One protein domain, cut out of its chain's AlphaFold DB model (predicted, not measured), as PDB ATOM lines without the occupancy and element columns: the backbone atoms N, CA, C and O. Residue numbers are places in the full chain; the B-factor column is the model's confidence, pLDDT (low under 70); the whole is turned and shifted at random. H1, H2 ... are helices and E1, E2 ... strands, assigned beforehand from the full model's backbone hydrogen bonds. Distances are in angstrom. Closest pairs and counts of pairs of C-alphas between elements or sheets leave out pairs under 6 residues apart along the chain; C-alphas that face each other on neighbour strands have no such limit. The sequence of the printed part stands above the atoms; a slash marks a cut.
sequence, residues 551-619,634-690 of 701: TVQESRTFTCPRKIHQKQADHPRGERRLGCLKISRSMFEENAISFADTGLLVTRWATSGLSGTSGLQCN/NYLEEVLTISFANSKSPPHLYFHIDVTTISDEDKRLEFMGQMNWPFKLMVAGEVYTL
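What this domain is: This is residues 551 to 619 and 634 to 690 of the 701 residues of an uncharacterized protein of Puccinia triticina (isolate 1-1 / race 1 (BBBD)) (UniProt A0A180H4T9). A strongly twisted four-stranded sheet makes one side of the domain, and shorter parts gather toward one end of it. There H2 sits between the sheet and the small hairpin E7 and E8, while the parallel pair E3 and E6 forms a second small sheet, with H3 beyond it. The printed part has 126 residues, with three named helices and eight named strands in the order E1 E2 E3 H1 H2 E4 E5 E6 H3 E7 E8; the class is mixed. The large sheet has the order E2, E1, E5, E4, all antiparallel. The whole is compact, with a radius of gyration of the C-alphas of 15.4 A, and flat, spanning 45 by 41 by 21 A.

How they stand to each other: E1, residues 552 to 559, forms a hairpin with E2, residues 575 to 578; N 554 and O 576 are 2.8 A apart, within hydrogen-bond range. E2 runs on into E3, residues 581 to 584, at 100 degrees across a break of 2 residues. H1, residues 585 to 589, only grazes the large sheet, with its residues 586 to 589. H2, residues 598 to 605, is on that sheet at a height of 4.6 A, over none of its strands. E4, residues 610 to 617, is an edge strand, and E5, residues 635 to 643, is the antiparallel neighbour of both E4 and E1; N 612 and O 638 are 2.8 A apart, and N 555 and O 641 also 2.8 A. The closest C-alphas of H2 and E5 are those of Trp 605 and Thr 641, 5.2 A apart. E6, residues 655 to 658, is parallel to E3 at 30 degrees, with N 583 and O 656 2.8 A apart. H3, residues 665 to 674, is apart from H2 and not on the large sheet; H3 and H1 are close but not clearly touching, their closest C-alphas, Phe 671 and Arg 585, 7.4 A apart. E7, residues 680 to 683, and E8, residues 686 to 689, form a hairpin, with N 681 and O 688 2.9 A apart; the closest C-alphas of E7 and H2, Val 683 and Thr 603, are 6.1 A apart. In H1, H2 and H3 every O i to N i+4 pair is within hydrogen-bond range.

Where its parts are: E1 begins with C-alpha 552 at (-41.989, -14.324, 61.487) and is 22.9 A long. E4 is 18.9 A, E5 25.2 A and H3 14.2 A long. E8 ends with C-alpha 689 at (-41.437, 2.237, 59.960).

The domain as a whole: The C-alphas farthest apart are those of Ile 564 and Phe 679, 45.3 A. Residues 620 to 633 are not printed; C-alphas 619 and 634 are 8.7 A apart across this cut. The links E1 to E2 and E5 to E6 are long. The pLDDT is under 70 at residues 563 to 567, 569 and 646 to 647.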
ATOM      1  N   THR A 551     -39.154 -12.613  65.015       89.75
ATOM      2  CA  THR A 551     -39.598 -13.883  64.438       89.75
ATOM      3  C   THR A 551     -40.890 -13.732  63.646       89.75
ATOM      4  O   THR A 551     -41.899 -13.257  64.161       89.75
ATOM      5  N   VAL A 552     -40.859 -14.225  62.412       90.25
ATOM      6  CA  VAL A 552     -41.989 -14.324  61.487       90.25
ATOM      7  C   VAL A 552     -42.207 -15.793  61.137       90.25
ATOM      8  O   VAL A 552     -41.250 -16.565  61.041       90.25
ATOM      9  N   GLN A 553     -43.463 -16.193  60.968       90.25
ATOM     10  CA  GLN A 553     -43.810 -17.528  60.502       90.25
ATOM     11  C   GLN A 553     -43.961 -17.514  58.981       90.25
ATOM     12  O   GLN A 553     -44.714 -16.715  58.438       90.25
ATOM     13  N   GLU A 554     -43.227 -18.382  58.297       90.50
ATOM     14  CA  GLU A 554     -43.334 -18.606  56.858       90.50
ATOM     15  C   GLU A 554     -44.024 -19.950  56.620       90.50
ATOM     16  O   GLU A 554     -43.545 -20.983  57.097       90.50
ATOM     17  N   SER A 555     -45.111 -19.923  55.852       90.62
ATOM     18  CA  SER A 555     -45.815 -21.106  55.376       90.62
ATOM     19  C   SER A 555     -45.557 -21.300  53.883       90.62
ATOM     20  O   SER A 555     -45.533 -20.344  53.104       90.62
ATOM     21  N   ARG A 556     -45.319 -22.544  53.470       90.12
ATOM     22  CA  ARG A 556     -45.054 -22.943  52.088       90.12
ATOM     23  C   ARG A 556     -45.990 -24.065  51.692       90.12
ATOM     24  O   ARG A 556     -45.939 -25.167  52.237       90.12
ATOM     25  N   THR A 557     -46.800 -23.790  50.685       88.81
ATOM     26  CA  THR A 557     -47.711 -24.769  50.099       88.81
ATOM     27  C   THR A 557     -47.118 -25.310  48.810       88.81
ATOM     28  O   THR A 557     -46.830 -24.532  47.908       88.81
ATOM     29  N   PHE A 558     -46.943 -26.631  48.713       87.81
ATOM     30  CA  PHE A 558     -46.369 -27.281  47.533       87.81
ATOM     31  C   PHE A 558     -47.442 -27.964  46.686       87.81
ATOM     32  O   PHE A 558     -48.183 -28.817  47.184       87.81
ATOM     33  N   THR A 559     -47.460 -27.662  45.391       85.62
ATOM     34  CA  THR A 559     -48.408 -28.227  44.425       85.62
ATOM     35  C   THR A 559     -47.662 -28.850  43.251       85.62
ATOM     36  O   THR A 559     -46.635 -28.356  42.795       85.62
ATOM     37  N   CYS A 560     -48.146 -29.990  42.755       81.75
ATOM     38  CA  CYS A 560     -47.571 -30.594  41.560       81.75
ATOM     39  C   CYS A 560     -48.119 -29.897  40.302       81.75
ATOM     40  O   CYS A 560     -49.339 -29.891  40.130       81.75
ATOM     41  N   PRO A 561     -47.261 -29.432  39.371       74.88
ATOM     42  CA  PRO A 561     -47.709 -28.776  38.134       74.88
ATOM     43  C   PRO A 561     -48.514 -29.713  37.216       74.88
ATOM     44  O   PRO A 561     -49.280 -29.286  36.350       74.88
ATOM     45  N   ARG A 562     -48.389 -31.036  37.397       72.12
ATOM     46  CA  ARG A 562     -49.213 -32.013  36.677       72.12
ATOM     47  C   ARG A 562     -50.606 -32.053  37.307       72.12
ATOM     48  O   ARG A 562     -50.775 -32.641  38.372       72.12
ATOM     49  N   LYS A 563     -51.615 -31.529  36.594       62.94
ATOM     50  CA  LYS A 563     -53.042 -31.466  37.001       62.94
ATOM     51  C   LYS A 563     -53.638 -32.783  37.536       62.94
ATOM     52  O   LYS A 563     -54.604 -32.759  38.284       62.94
ATOM     53  N   ILE A 564     -53.046 -33.929  37.202       61.72
ATOM     54  CA  ILE A 564     -53.452 -35.267  37.671       61.72
ATOM     55  C   ILE A 564     -53.128 -35.478  39.168       61.72
ATOM     56  O   ILE A 564     -53.720 -36.323  39.832       61.72
ATOM     57  N   HIS A 565     -52.184 -34.715  39.726       63.53
ATOM     58  CA  HIS A 565     -51.671 -34.871  41.089       63.53
ATOM     59  C   HIS A 565     -52.048 -33.710  42.022       63.53
ATOM     60  O   HIS A 565     -51.334 -33.508  42.996       63.53
ATOM     61  N   GLN A 566     -53.151 -32.997  41.751       59.44
ATOM     62  CA  GLN A 566     -53.684 -31.779  42.412       59.44
ATOM     63  C   GLN A 566     -53.777 -31.750  43.959       59.44
ATOM     64  O   GLN A 566     -54.339 -30.819  44.524       59.44
ATOM     65  N   LYS A 567     -53.250 -32.740  44.679       65.62
ATOM     66  CA  LYS A 567     -53.154 -32.718  46.136       65.62
ATOM     67  C   LYS A 567     -51.931 -31.915  46.571       65.62
ATOM     68  O   LYS A 567     -50.822 -32.179  46.102       65.62
ATOM     69  N   GLN A 568     -52.151 -31.000  47.510       70.12
ATOM     70  CA  GLN A 568     -51.100 -30.342  48.275       70.12
ATOM     71  C   GLN A 568     -50.161 -31.399  48.868       70.12
ATOM     72  O   GLN A 568     -50.610 -32.385  49.463       70.12
ATOM     73  N   ALA A 569     -48.861 -31.234  48.641       68.19
ATOM     74  CA  ALA A 569     -47.855 -32.119  49.201       68.19
ATOM     75  C   ALA A 569     -47.479 -31.621  50.598       68.19
ATOM     76  O   ALA A 569     -46.912 -30.538  50.738       68.19
ATOM     77  N   ASP A 570     -47.792 -32.421  51.617       71.00
ATOM     78  CA  ASP A 570     -47.298 -32.178  52.967       71.00
ATOM     79  C   ASP A 570     -45.792 -32.468  53.012       71.00
ATOM     80  O   ASP A 570     -45.315 -33.491  52.505       71.00
ATOM     81  N   HIS A 571     -45.025 -31.532  53.561       78.00
ATOM     82  CA  HIS A 571     -43.575 -31.628  53.636       78.00
ATOM     83  C   HIS A 571     -43.085 -30.934  54.910       78.00
ATOM     84  O   HIS A 571     -43.512 -29.812  55.180       78.00
ATOM     85  N   PRO A 572     -42.066 -31.464  55.614       74.62
ATOM     86  CA  PRO A 572     -41.471 -30.818  56.797       74.62
ATOM     87  C   PRO A 572     -40.891 -29.409  56.568       74.62
ATOM     88  O   PRO A 572     -40.422 -28.766  57.498       74.62
ATOM     89  N   ARG A 573     -40.859 -28.935  55.314       74.25
ATOM     90  CA  ARG A 573     -40.415 -27.582  54.939       74.25
ATOM     91  C   ARG A 573     -41.588 -26.605  54.799       74.25
ATOM     92  O   ARG A 573     -41.326 -25.460  54.451       74.25
ATOM     93  N   GLY A 574     -42.817 -27.072  55.019       79.50
ATOM     94  CA  GLY A 574     -44.050 -26.312  54.854       79.50
ATOM     95  C   GLY A 574     -44.239 -25.221  55.899       79.50
ATOM     96  O   GLY A 574     -44.827 -24.209  55.580       79.50
ATOM     97  N   GLU A 575     -43.684 -25.364  57.102       86.38
ATOM     98  CA  GLU A 575     -43.771 -24.342  58.153       86.38
ATOM     99  C   GLU A 575     -42.383 -24.029  58.703       86.38
ATOM    100  O   GLU A 575     -41.603 -24.932  59.025       86.38
ATOM    101  N   ARG A 576     -42.046 -22.740  58.791       84.81
ATOM    102  CA  ARG A 576     -40.734 -22.267  59.247       84.81
ATOM    103  C   ARG A 576     -40.863 -21.020  60.101       84.81
ATOM    104  O   ARG A 576     -41.686 -20.151  59.845       84.81
ATOM    105  N   ARG A 577     -39.981 -20.901  61.091       85.75
ATOM    106  CA  ARG A 577     -39.794 -19.673  61.870       85.75
ATOM    107  C   ARG A 577     -38.531 -18.979  61.383       85.75
ATOM    108  O   ARG A 577     -37.459 -19.586  61.399       85.75
ATOM    109  N   LEU A 578     -38.667 -17.736  60.943       84.81
ATOM    110  CA  LEU A 578     -37.596 -16.938  60.359       84.81
ATOM    111  C   LEU A 578     -37.319 -15.716  61.234       84.81
ATOM    112  O   LEU A 578     -38.245 -15.001  61.593       84.81
ATOM    113  N   GLY A 579     -36.045 -15.452  61.536       86.00
ATOM    114  CA  GLY A 579     -35.598 -14.159  62.086       86.00
ATOM    115  C   GLY A 579     -35.170 -13.157  61.004       86.00
ATOM    116  O   GLY A 579     -34.830 -12.016  61.306       86.00
ATOM    117  N   CYS A 580     -35.151 -13.592  59.741       90.25
ATOM    118  CA  CYS A 580     -34.727 -12.818  58.581       90.25
ATOM    119  C   CYS A 580     -35.600 -13.185  57.373       90.25
ATOM    120  O   CYS A 580     -35.718 -14.360  57.025       90.25
ATOM    121  N   LEU A 581     -36.190 -12.176  56.734       92.19
ATOM    122  CA  LEU A 581     -36.988 -12.307  55.520       92.19
ATOM    123  C   LEU A 581     -36.085 -12.077  54.306       92.19
ATOM    124  O   LEU A 581     -35.701 -10.945  54.010       92.19
ATOM    125  N   LYS A 582     -35.711 -13.158  53.619       91.69
ATOM    126  CA  LYS A 582     -34.846 -13.094  52.435       91.69
ATOM    127  C   LYS A 582     -35.678 -12.789  51.192       91.69
ATOM    128  O   LYS A 582     -36.645 -13.494  50.927       91.69
ATOM    129  N   ILE A 583     -35.283 -11.770  50.437       92.25
ATOM    130  CA  ILE A 583     -35.901 -11.367  49.173       92.25
ATOM    131  C   ILE A 583     -34.922 -11.658  48.045       92.25
ATOM    132  O   ILE A 583     -33.832 -11.093  48.019       92.25
ATOM    133  N   SER A 584     -35.316 -12.513  47.106       91.81
ATOM    134  CA  SER A 584     -34.537 -12.816  45.906       91.81
ATOM    135  C   SER A 584     -35.125 -12.130  44.675       91.81
ATOM    136  O   SER A 584     -36.284 -11.715  44.648       91.81
ATOM    137  N   ARG A 585     -34.329 -12.068  43.606       90.75
ATOM    138  CA  ARG A 585     -34.775 -11.586  42.292       90.75
ATOM    139  C   ARG A 585     -35.949 -12.392  41.725       90.75
ATOM    140  O   ARG A 585     -36.893 -11.802  41.205       90.75
ATOM    141  N   SER A 586     -35.932 -13.715  41.897       90.50
ATOM    142  CA  SER A 586     -36.983 -14.606  41.390       90.50
ATOM    143  C   SER A 586     -38.362 -14.299  41.979       90.50
ATOM    144  O   SER A 586     -39.351 -14.383  41.263       90.50
ATOM    145  N   MET A 587     -38.437 -13.852  43.241       92.88
ATOM    146  CA  MET A 587     -39.711 -13.508  43.886       92.88
ATOM    147  C   MET A 587     -40.474 -12.408  43.143       92.88
ATOM    148  O   MET A 587     -41.701 -12.421  43.120       92.88
ATOM    149  N   PHE A 588     -39.766 -11.467  42.522       93.06
ATOM    150  CA  PHE A 588     -40.378 -10.418  41.710       93.06
ATOM    151  C   PHE A 588     -40.753 -10.930  40.318       93.06
ATOM    152  O   PHE A 588     -41.884 -10.730  39.875       93.06
ATOM    153  N   GLU A 589     -39.821 -11.617  39.651       91.44
ATOM    154  CA  GLU A 589     -39.987 -12.105  38.277       91.44
ATOM    155  C   GLU A 589     -41.128 -13.131  38.170       91.44
ATOM    156  O   GLU A 589     -42.010 -12.980  37.326       91.44
ATOM    157  N   GLU A 590     -41.176 -14.119  39.070       91.38
ATOM    158  CA  GLU A 590     -42.200 -15.177  39.089       91.38
ATOM    159  C   GLU A 590     -43.602 -14.643  39.436       91.38
ATOM    160  O   GLU A 590     -44.607 -15.266  39.099       91.38
ATOM    161  N   ASN A 591     -43.688 -13.473  40.076       94.19
ATOM    162  CA  ASN A 591     -44.951 -12.854  40.482       94.19
ATOM    163  C   ASN A 591     -45.352 -11.655  39.609       94.19
ATOM    164  O   ASN A 591     -46.358 -11.002  39.908       94.19
ATOM    165  N   ALA A 592     -44.588 -11.372  38.544       94.31
ATOM    166  CA  ALA A 592     -44.764 -10.220  37.661       94.31
ATOM    167  C   ALA A 592     -44.857  -8.882  38.426       94.31
ATOM    168  O   ALA A 592     -45.705  -8.036  38.136       94.31
ATOM    169  N   ILE A 593     -43.999  -8.701  39.436       93.88
ATOM    170  CA  ILE A 593     -43.907  -7.474  40.235       93.88
ATOM    171  C   ILE A 593     -42.652  -6.710  39.813       93.88
ATOM    172  O   ILE A 593     -41.574  -7.287  39.692       93.88
ATOM    173  N   SER A 594     -42.785  -5.400  39.605       92.69
ATOM    174  CA  SER A 594     -41.638  -4.530  39.326       92.69
ATOM    175  C   SER A 594     -40.675  -4.494  40.515       92.69
ATOM    176  O   SER A 594     -41.112  -4.391  41.661       92.69
ATOM    177  N   PHE A 595     -39.363  -4.482  40.259       90.12
ATOM    178  CA  PHE A 595     -38.352  -4.330  41.316       90.12
ATOM    179  C   PHE A 595     -38.519  -3.020  42.106       90.12
ATOM    180  O   PHE A 595     -38.143  -2.954  43.275       90.12
ATOM    181  N   ALA A 596     -39.141  -2.004  41.498       91.06
ATOM    182  CA  ALA A 596     -39.454  -0.732  42.144       91.06
ATOM    183  C   ALA A 596     -40.638  -0.793  43.123       91.06
ATOM    184  O   ALA A 596     -40.838   0.160  43.869       91.06
ATOM    185  N   ASP A 597     -41.416  -1.878  43.152       92.62
ATOM    186  CA  ASP A 597     -42.599  -1.999  44.008       92.62
ATOM    187  C   ASP A 597     -42.410  -3.069  45.094       92.62
ATOM    188  O   ASP A 597     -43.083  -4.104  45.149       92.62
ATOM    189  N   THR A 598     -41.449  -2.824  45.989       92.25
ATOM    190  CA  THR A 598     -41.183  -3.735  47.112       92.25
ATOM    191  C   THR A 598     -42.350  -3.770  48.103       92.25
ATOM    192  O   THR A 598     -42.558  -4.780  48.777       92.25
ATOM    193  N   GLY A 599     -43.135  -2.689  48.183       92.44
ATOM    194  CA  GLY A 599     -44.330  -2.613  49.018       92.44
ATOM    195  C   GLY A 599     -45.398  -3.609  48.573       92.44
ATOM    196  O   GLY A 599     -45.917  -4.359  49.405       92.44
ATOM    197  N   LEU A 600     -45.678  -3.677  47.267       93.44
ATOM    198  CA  LEU A 600     -46.599  -4.662  46.703       93.44
ATOM    199  C   LEU A 600     -46.100  -6.092  46.904       93.44
ATOM    200  O   LEU A 600     -46.904  -6.955  47.261       93.44
ATOM    201  N   LEU A 601     -44.795  -6.345  46.737       95.25
ATOM    202  CA  LEU A 601     -44.217  -7.669  46.990       95.25
ATOM    203  C   LEU A 601     -44.504  -8.131  48.421       95.25
ATOM    204  O   LEU A 601     -45.060  -9.210  48.619       95.25
ATOM    205  N   VAL A 602     -44.168  -7.311  49.421       94.81
ATOM    206  CA  VAL A 602     -44.369  -7.667  50.834       94.81
ATOM    207  C   VAL A 602     -45.857  -7.784  51.174       94.81
ATOM    208  O   VAL A 602     -46.256  -8.715  51.873       94.81
ATOM    209  N   THR A 603     -46.698  -6.900  50.629       92.50
ATOM    210  CA  THR A 603     -48.158  -6.978  50.802       92.50
ATOM    211  C   THR A 603     -48.705  -8.292  50.253       92.50
ATOM    212  O   THR A 603     -49.490  -8.963  50.924       92.50
ATOM    213  N   ARG A 604     -48.268  -8.703  49.055       94.25
ATOM    214  CA  ARG A 604     -48.665  -9.976  48.446       94.25
ATOM    215  C   ARG A 604     -48.157 -11.157  49.272       94.25
ATOM    216  O   ARG A 604     -48.932 -12.066  49.552       94.25
ATOM    217  N   TRP A 605     -46.915 -11.097  49.745       94.81
ATOM    218  CA  TRP A 605     -46.317 -12.125  50.599       94.81
ATOM    219  C   TRP A 605     -47.096 -12.343  51.904       94.81
ATOM    220  O   TRP A 605     -47.261 -13.479  52.344       94.81
ATOM    221  N   ALA A 606     -47.631 -11.274  52.493       91.94
ATOM    222  CA  ALA A 606     -48.435 -11.331  53.712       91.94
ATOM    223  C   ALA A 606     -49.937 -11.608  53.484       91.94
ATOM    224  O   ALA A 606     -50.692 -11.654  54.452       91.94
ATOM    225  N   THR A 607     -50.396 -11.746  52.233       90.31
ATOM    226  CA  THR A 607     -51.821 -11.929  51.898       90.31
ATOM    227  C   THR A 607     -52.050 -13.160  51.019       90.31
ATOM    228  O   THR A 607     -52.260 -14.254  51.530       90.31
ATOM    229  N   SER A 608     -52.017 -12.994  49.696       89.62
ATOM    230  CA  SER A 608     -52.295 -14.049  48.709       89.62
ATOM    231  C   SER A 608     -51.122 -15.006  48.481       89.62
ATOM    232  O   SER A 608     -51.319 -16.085  47.926       89.62
ATOM    233  N   GLY A 609     -49.927 -14.641  48.945       92.38
ATOM    234  CA  GLY A 609     -48.701 -15.415  48.819       92.38
ATOM    235  C   GLY A 609     -47.926 -15.138  47.534       92.38
ATOM    236  O   GLY A 609     -48.450 -14.611  46.552       92.38
ATOM    237  N   LEU A 610     -46.639 -15.477  47.560       93.81
ATOM    238  CA  LEU A 610     -45.734 -15.391  46.417       93.81
ATOM    239  C   LEU A 610     -45.625 -16.759  45.757       93.81
ATOM    240  O   LEU A 610     -45.292 -17.736  46.422       93.81
ATOM    241  N   SER A 611     -45.896 -16.822  44.459       92.44
ATOM    242  CA  SER A 611     -45.685 -18.026  43.655       92.44
ATOM    243  C   SER A 611     -44.204 -18.183  43.328       92.44
ATOM    244  O   SER A 611     -43.524 -17.185  43.083       92.44
ATOM    245  N   GLY A 612     -43.721 -19.420  43.291       89.31
ATOM    246  CA  GLY A 612     -42.381 -19.738  42.822       89.31
ATOM    247  C   GLY A 612     -42.168 -21.217  42.536       89.31
ATOM    248  O   GLY A 612     -43.066 -22.045  42.707       89.31
ATOM    249  N   THR A 613     -40.967 -21.560  42.079       84.62
ATOM    250  CA  THR A 613     -40.599 -22.951  41.774       84.62
ATOM    251  C   THR A 613     -39.761 -23.560  42.896       84.62
ATOM    252  O   THR A 613     -38.679 -23.075  43.225       84.62
ATOM    253  N   SER A 614     -40.222 -24.670  43.471       83.38
ATOM    254  CA  SER A 614     -39.507 -25.357  44.542       83.38
ATOM    255  C   SER A 614     -38.356 -26.215  44.021       83.38
ATOM    256  O   SER A 614     -38.463 -26.875  42.992       83.38
ATOM    257  N   GLY A 615     -37.286 -26.351  44.807       82.06
ATOM    258  CA  GLY A 615     -36.240 -27.355  44.556       82.06
ATOM    259  C   GLY A 615     -36.690 -28.808  44.794       82.06
ATOM    260  O   GLY A 615     -35.916 -29.739  44.573       82.06
ATOM    261  N   LEU A 616     -37.919 -29.024  45.275       82.75
ATOM    262  CA  LEU A 616     -38.499 -30.344  45.520       82.75
ATOM    263  C   LEU A 616     -39.111 -30.919  44.242       82.75
ATOM    264  O   LEU A 616     -39.803 -30.218  43.514       82.75
ATOM    265  N   GLN A 617     -38.911 -32.213  43.991       82.31
ATOM    266  CA  GLN A 617     -39.513 -32.904  42.850       82.31
ATOM    267  C   GLN A 617     -40.699 -33.766  43.276       82.31
ATOM    268  O   GLN A 617     -40.695 -34.400  44.334       82.31
ATOM    269  N   CYS A 618     -41.717 -33.853  42.422       77.12
ATOM    270  CA  CYS A 618     -42.858 -34.720  42.685       77.12
ATOM    271  C   CYS A 618     -42.459 -36.202  42.552       77.12
ATOM    272  O   CYS A 618     -42.215 -36.696  41.448       77.12
ATOM    273  N   ASN A 619     -42.499 -36.960  43.652       71.19
ATOM    274  CA  ASN A 619     -42.186 -38.400  43.654       71.19
ATOM    275  C   ASN A 619     -43.064 -39.231  42.697       71.19
ATOM    276  O   ASN A 619     -42.614 -40.251  42.179       71.19
ATOM    277  N   ASN A 634     -40.179 -31.414  36.639       71.75
ATOM    278  CA  ASN A 634     -40.803 -32.247  37.679       71.75
ATOM    279  C   ASN A 634     -40.803 -31.562  39.055       71.75
ATOM    280  O   ASN A 634     -41.167 -32.192  40.055       71.75
ATOM    281  N   TYR A 635     -40.342 -30.313  39.109       83.38
ATOM    282  CA  TYR A 635     -40.301 -29.510  40.319       83.38
ATOM    283  C   TYR A 635     -41.718 -29.136  40.764       83.38
ATOM    284  O   TYR A 635     -42.622 -28.976  39.944       83.38
ATOM    285  N   LEU A 636     -41.934 -29.086  42.076       84.06
ATOM    286  CA  LEU A 636     -43.192 -28.636  42.663       84.06
ATOM    287  C   LEU A 636     -43.285 -27.114  42.547       84.06
ATOM    288  O   LEU A 636     -42.296 -26.415  42.748       84.06
ATOM    289  N   GLU A 637     -44.477 -26.610  42.263       87.12
ATOM    290  CA  GLU A 637     -44.804 -25.198  42.437       87.12
ATOM    291  C   GLU A 637     -44.954 -24.930  43.939       87.12
ATOM    292  O   GLU A 637     -45.514 -25.759  44.663       87.12
ATOM    293  N   GLU A 638     -44.432 -23.807  44.423       89.44
ATOM    294  CA  GLU A 638     -44.595 -23.368  45.805       89.44
ATOM    295  C   GLU A 638     -45.316 -22.022  45.888       89.44
ATOM    296  O   GLU A 638     -45.095 -21.132  45.073       89.44
ATOM    297  N   VAL A 639     -46.182 -21.883  46.890       91.25
ATOM    298  CA  VAL A 639     -46.751 -20.597  47.302       91.25
ATOM    299  C   VAL A 639     -46.243 -20.290  48.701       91.25
ATOM    300  O   VAL A 639     -46.477 -21.075  49.624       91.25
ATOM    301  N   LEU A 640     -45.533 -19.173  48.847       92.38
ATOM    302  CA  LEU A 640     -44.959 -18.709  50.103       92.38
ATOM    303  C   LEU A 640     -45.843 -17.629  50.724       92.38
ATOM    304  O   LEU A 640     -46.125 -16.617  50.084       92.38
ATOM    305  N   THR A 641     -46.214 -17.791  51.988       92.88
ATOM    306  CA  THR A 641     -46.936 -16.783  52.773       92.88
ATOM    307  C   THR A 641     -46.210 -16.504  54.081       92.88
ATOM    308  O   THR A 641     -45.592 -17.396  54.664       92.88
ATOM    309  N   ILE A 642     -46.270 -15.259  54.555       92.69
ATOM    310  CA  ILE A 642     -45.781 -14.885  55.888       92.69
ATOM    311  C   ILE A 642     -46.933 -14.501  56.806       92.69
ATOM    312  O   ILE A 642     -47.895 -13.861  56.393       92.69
ATOM    313  N   SER A 643     -46.815 -14.882  58.072       90.25
ATOM    314  CA  SER A 643     -47.771 -14.570  59.126       90.25
ATOM    315  C   SER A 643     -47.067 -14.365  60.470       90.25
ATOM    316  O   SER A 643     -45.876 -14.651  60.637       90.25
ATOM    317  N   PHE A 644     -47.799 -13.831  61.445       89.00
ATOM    318  CA  PHE A 644     -47.290 -13.601  62.793       89.00
ATOM    319  C   PHE A 644     -47.789 -14.682  63.751       89.00
ATOM    320  O   PHE A 644     -48.985 -14.974  63.817       89.00
ATOM    321  N   ALA A 645     -46.870 -15.265  64.521       74.12
ATOM    322  CA  ALA A 645     -47.207 -16.299  65.490       74.12
ATOM    323  C   ALA A 645     -48.167 -15.751  66.563       74.12
ATOM    324  O   ALA A 645     -47.948 -14.673  67.120       74.12
ATOM    325  N   ASN A 646     -49.227 -16.504  66.871       69.06
ATOM    326  CA  ASN A 646     -50.258 -16.135  67.852       69.06
ATOM    327  C   ASN A 646     -50.907 -14.755  67.605       69.06
ATOM    328  O   ASN A 646     -51.321 -14.099  68.563       69.06
ATOM    329  N   SER A 647     -50.941 -14.290  66.350       67.00
ATOM    330  CA  SER A 647     -51.459 -12.967  65.964       67.00
ATOM    331  C   SER A 647     -50.766 -11.786  66.660       67.00
ATOM    332  O   SER A 647     -51.344 -10.709  66.773       67.00
ATOM    333  N   LYS A 648     -49.529 -11.972  67.145       82.31
ATOM    334  CA  LYS A 648     -48.714 -10.898  67.721       82.31
ATOM    335  C   LYS A 648     -47.606 -10.521  66.757       82.31
ATOM    336  O   LYS A 648     -46.692 -11.310  66.522       82.31
ATOM    337  N   SER A 649     -47.684  -9.309  66.231       88.56
ATOM    338  CA  SER A 649     -46.653  -8.743  65.372       88.56
ATOM    339  C   SER A 649     -45.333  -8.572  66.134       88.56
ATOM    340  O   SER A 649     -45.325  -8.046  67.253       88.56
ATOM    341  N   PRO A 650     -44.195  -9.020  65.571       91.62
ATOM    342  CA  PRO A 650     -42.899  -8.716  66.154       91.62
ATOM    343  C   PRO A 650     -42.644  -7.202  66.052       91.62
ATOM    344  O   PRO A 650     -43.010  -6.588  65.049       91.62
ATOM    345  N   PRO A 651     -41.988  -6.576  67.041       92.12
ATOM    346  CA  PRO A 651     -41.686  -5.147  67.013       92.12
ATOM    347  C   PRO A 651     -40.704  -4.771  65.895       92.12
ATOM    348  O   PRO A 651     -40.625  -3.601  65.513       92.12
ATOM    349  N   HIS A 652     -39.940  -5.735  65.375       93.50
ATOM    350  CA  HIS A 652     -38.926  -5.506  64.357       93.50
ATOM    351  C   HIS A 652     -39.040  -6.537  63.229       93.50
ATOM    352  O   HIS A 652     -39.265  -7.721  63.466       93.50
ATOM    353  N   LEU A 653     -38.834  -6.081  61.994       93.44
ATOM    354  CA  LEU A 653     -38.699  -6.929  60.811       93.44
ATOM    355  C   LEU A 653     -37.337  -6.665  60.179       93.44
ATOM    356  O   LEU A 653     -36.938  -5.510  60.022       93.44
ATOM    357  N   TYR A 654     -36.633  -7.733  59.810       93.94
ATOM    358  CA  TYR A 654     -35.362  -7.652  59.099       93.94
ATOM    359  C   TYR A 654     -35.502  -8.284  57.716       93.94
ATOM    360  O   TYR A 654     -35.764  -9.484  57.602       93.94
ATOM    361  N   PHE A 655     -35.317  -7.469  56.679       93.44
ATOM    362  CA  PHE A 655     -35.304  -7.903  55.288       93.44
ATOM    363  C   PHE A 655     -33.866  -7.950  54.776       93.44
ATOM    364  O   PHE A 655     -33.127  -6.977  54.916       93.44
ATOM    365  N   HIS A 656     -33.491  -9.066  54.159       92.00
ATOM    366  CA  HIS A 656     -32.201  -9.249  53.500       92.00
ATOM    367  C   HIS A 656     -32.433  -9.424  52.001       92.00
ATOM    368  O   HIS A 656     -33.194 -10.298  51.589       92.00
ATOM    369  N   ILE A 657     -31.782  -8.596  51.188       90.31
ATOM    370  CA  ILE A 657     -31.851  -8.695  49.730       90.31
ATOM    371  C   ILE A 657     -30.767  -9.671  49.279       90.31
ATOM    372  O   ILE A 657     -29.583  -9.340  49.280       90.31
ATOM    373  N   ASP A 658     -31.178 -10.875  48.896       88.38
ATOM    374  CA  ASP A 658     -30.270 -11.914  48.436       88.38
ATOM    375  C   ASP A 658     -29.887 -11.687  46.971       88.38
ATOM    376  O   ASP A 658     -30.676 -11.887  46.042       88.38
ATOM    377  N   VAL A 659     -28.636 -11.284  46.787       85.06
ATOM    378  CA  VAL A 659     -28.013 -11.040  45.485       85.06
ATOM    379  C   VAL A 659     -26.991 -12.102  45.091       85.06
ATOM    380  O   VAL A 659     -26.374 -12.002  44.029       85.06
ATOM    381  N   THR A 660     -26.801 -13.127  45.925       79.25
ATOM    382  CA  THR A 660     -25.768 -14.158  45.721       79.25
ATOM    383  C   THR A 660     -26.009 -14.991  44.463       79.25
ATOM    384  O   THR A 660     -25.067 -15.494  43.856       79.25
ATOM    385  N   THR A 661     -27.266 -15.083  44.030       79.38
ATOM    386  CA  THR A 661     -27.696 -15.805  42.826       79.38
ATOM    387  C   THR A 661     -27.470 -15.025  41.526       79.38
ATOM    388  O   THR A 661     -27.577 -15.601  40.445       79.38
ATOM    389  N   ILE A 662     -27.126 -13.733  41.604       84.19
ATOM    390  CA  ILE A 662     -26.870 -12.877  40.441       84.19
ATOM    391  C   ILE A 662     -25.358 -12.826  40.211       84.19
ATOM    392  O   ILE A 662     -24.652 -12.093  40.901       84.19
ATOM    393  N   SER A 663     -24.848 -13.619  39.267       80.94
ATOM    394  CA  SER A 663     -23.410 -13.691  38.955       80.94
ATOM    395  C   SER A 663     -22.860 -12.432  38.274       80.94
ATOM    396  O   SER A 663     -21.689 -12.109  38.438       80.94
ATOM    397  N   ASP A 664     -23.710 -11.733  37.527       86.19
ATOM    398  CA  ASP A 664     -23.401 -10.527  36.760       86.19
ATOM    399  C   ASP A 664     -23.474  -9.280  37.661       86.19
ATOM    400  O   ASP A 664     -24.509  -9.012  38.280       86.19
ATOM    401  N   GLU A 665     -22.365  -8.541  37.777       82.25
ATOM    402  CA  GLU A 665     -22.266  -7.381  38.672       82.25
ATOM    403  C   GLU A 665     -23.169  -6.219  38.248       82.25
ATOM    404  O   GLU A 665     -23.803  -5.605  39.110       82.25
ATOM    405  N   ASP A 666     -23.306  -5.957  36.947       83.94
ATOM    406  CA  ASP A 666     -24.147  -4.871  36.440       83.94
ATOM    407  C   ASP A 666     -25.620  -5.171  36.718       83.94
ATOM    408  O   ASP A 666     -26.347  -4.331  37.251       83.94
ATOM    409  N   LYS A 667     -26.049  -6.416  36.480       85.19
ATOM    410  CA  LYS A 667     -27.412  -6.865  36.819       85.19
ATOM    411  C   LYS A 667     -27.676  -6.858  38.318       85.19
ATOM    412  O   LYS A 667     -28.824  -6.698  38.737       85.19
ATOM    413  N   ARG A 668     -26.645  -7.070  39.137       84.38
ATOM    414  CA  ARG A 668     -26.750  -6.998  40.596       84.38
ATOM    415  C   ARG A 668     -26.981  -5.561  41.049       84.38
ATOM    416  O   ARG A 668     -27.894  -5.314  41.839       84.38
ATOM    417  N   LEU A 669     -26.183  -4.628  40.533       82.62
ATOM    418  CA  LEU A 669     -26.324  -3.200  40.806       82.62
ATOM    419  C   LEU A 669     -27.661  -2.663  40.299       82.62
ATOM    420  O   LEU A 669     -28.319  -1.914  41.014       82.62
ATOM    421  N   GLU A 670     -28.098  -3.090  39.115       84.81
ATOM    422  CA  GLU A 670     -29.404  -2.745  38.560       84.81
ATOM    423  C   GLU A 670     -30.541  -3.235  39.467       84.81
ATOM    424  O   GLU A 670     -31.400  -2.446  39.863       84.81
ATOM    425  N   PHE A 671     -30.516  -4.511  39.868       86.31
ATOM    426  CA  PHE A 671     -31.525  -5.090  40.754       86.31
ATOM    427  C   PHE A 671     -31.604  -4.356  42.099       86.31
ATOM    428  O   PHE A 671     -32.690  -3.977  42.533       86.31
ATOM    429  N   MET A 672     -30.461  -4.098  42.743       85.31
ATOM    430  CA  MET A 672     -30.417  -3.355  44.008       85.31
ATOM    431  C   MET A 672     -30.817  -1.882  43.840       85.31
ATOM    432  O   MET A 672     -31.465  -1.315  44.720       85.31
ATOM    433  N   GLY A 673     -30.424  -1.260  42.726       83.75
ATOM    434  CA  GLY A 673     -30.642   0.156  42.436       83.75
ATOM    435  C   GLY A 673     -32.090   0.497  42.096       83.75
ATOM    436  O   GLY A 673     -32.548   1.588  42.425       83.75
ATOM    437  N   GLN A 674     -32.832  -0.437  41.496       87.50
ATOM    438  CA  GLN A 674     -34.248  -0.242  41.172       87.50
ATOM    439  C   GLN A 674     -35.174  -0.381  42.391       87.50
ATOM    440  O   GLN A 674     -36.312   0.079  42.340       87.50
ATOM    441  N   MET A 675     -34.711  -0.974  43.497       87.00
ATOM    442  CA  MET A 675     -35.546  -1.209  44.678       87.00
ATOM    443  C   MET A 675     -35.900   0.065  45.446       87.00
ATOM    444  O   MET A 675     -35.063   0.666  46.140       87.00
ATOM    445  N   ASN A 676     -37.189   0.400  45.435       88.56
ATOM    446  CA  ASN A 676     -37.749   1.485  46.228       88.56
ATOM    447  C   ASN A 676     -38.444   0.952  47.486       88.56
ATOM    448  O   ASN A 676     -39.547   0.416  47.426       88.56
ATOM    449  N   TRP A 677     -37.794   1.140  48.635       89.44
ATOM    450  CA  TRP A 677     -38.328   0.758  49.937       89.44
ATOM    451  C   TRP A 677     -39.122   1.912  50.556       89.44
ATOM    452  O   TRP A 677     -38.532   2.963  50.832       89.44
ATOM    453  N   PRO A 678     -40.429   1.744  50.821       90.19
ATOM    454  CA  PRO A 678     -41.230   2.811  51.395       90.19
ATOM    455  C   PRO A 678     -40.849   3.056  52.861       90.19
ATOM    456  O   PRO A 678     -40.527   2.129  53.605       90.19
ATOM    457  N   PHE A 679     -40.927   4.316  53.301       91.25
ATOM    458  CA  PHE A 679     -40.642   4.680  54.695       91.25
ATOM    459  C   PHE A 679     -41.613   4.017  55.686       91.25
ATOM    460  O   PHE A 679     -41.218   3.659  56.795       91.25
ATOM    461  N   LYS A 680     -42.876   3.841  55.278       93.56
ATOM    462  CA  LYS A 680     -43.881   3.054  55.996       93.56
ATOM    463  C   LYS A 680     -44.289   1.859  55.150       93.56
ATOM    464  O   LYS A 680     -44.631   2.032  53.984       93.56
ATOM    465  N   LEU A 681     -44.282   0.675  55.744       93.50
ATOM    466  CA  LEU A 681     -44.585  -0.581  55.072       93.50
ATOM    467  C   LEU A 681     -45.688  -1.317  55.829       93.50
ATOM    468  O   LEU A 681     -45.583  -1.502  57.040       93.50
ATOM    469  N   MET A 682     -46.736  -1.732  55.123       91.12
ATOM    470  CA  MET A 682     -47.808  -2.537  55.703       91.12
ATOM    471  C   MET A 682     -47.470  -4.023  55.573       91.12
ATOM    472  O   MET A 682     -47.185  -4.497  54.476       91.12
ATOM    473  N   VAL A 683     -47.507  -4.757  56.684       91.69
ATOM    474  CA  VAL A 683     -47.215  -6.195  56.729       91.69
ATOM    475  C   VAL A 683     -48.256  -6.876  57.606       91.69
ATOM    476  O   VAL A 683     -48.362  -6.562  58.787       91.69
ATOM    477  N   ALA A 684     -49.038  -7.787  57.021       87.06
ATOM    478  CA  ALA A 684     -50.090  -8.547  57.709       87.06
ATOM    479  C   ALA A 684     -51.031  -7.678  58.583       87.06
ATOM    480  O   ALA A 684     -51.398  -8.065  59.689       87.06
ATOM    481  N   GLY A 685     -51.411  -6.493  58.085       86.00
ATOM    482  CA  GLY A 685     -52.318  -5.557  58.766       86.00
ATOM    483  C   GLY A 685     -51.645  -4.535  59.691       86.00
ATOM    484  O   GLY A 685     -52.303  -3.592  60.119       86.00
ATOM    485  N   GLU A 686     -50.341  -4.657  59.941       91.00
ATOM    486  CA  GLU A 686     -49.578  -3.760  60.815       91.00
ATOM    487  C   GLU A 686     -48.674  -2.816  60.016       91.00
ATOM    488  O   GLU A 686     -48.159  -3.175  58.954       91.00
ATOM    489  N   VAL A 687     -48.459  -1.598  60.523       93.81
ATOM    490  CA  VAL A 687     -47.627  -0.582  59.856       93.81
ATOM    491  C   VAL A 687     -46.251  -0.505  60.510       93.81
ATOM    492  O   VAL A 687     -46.107  -0.058  61.646       93.81
ATOM    493  N   TYR A 688     -45.220  -0.857  59.749       94.75
ATOM    494  CA  TYR A 688     -43.820  -0.766  60.146       94.75
ATOM    495  C   TYR A 688     -43.170   0.505  59.603       94.75
ATOM    496  O   TYR A 688     -43.487   0.959  58.505       94.75
ATOM    497  N   THR A 689     -42.238   1.073  60.370       94.88
ATOM    498  CA  THR A 689     -41.437   2.237  59.960       94.88
ATOM    499  C   THR A 689     -40.001   1.807  59.683       94.88
ATOM    500  O   THR A 689     -39.408   1.067  60.469       94.88
ATOM    501  N   LEU A 690     -39.434   2.273  58.571       92.44
ATOM    502  CA  LEU A 690     -38.050   2.003  58.203       92.44
ATOM    503  C   LEU A 690     -37.090   2.696  59.185       92.44
ATOM    504  O   LEU A 690     -36.988   3.921  59.200       92.44
TER     505      LEU A 690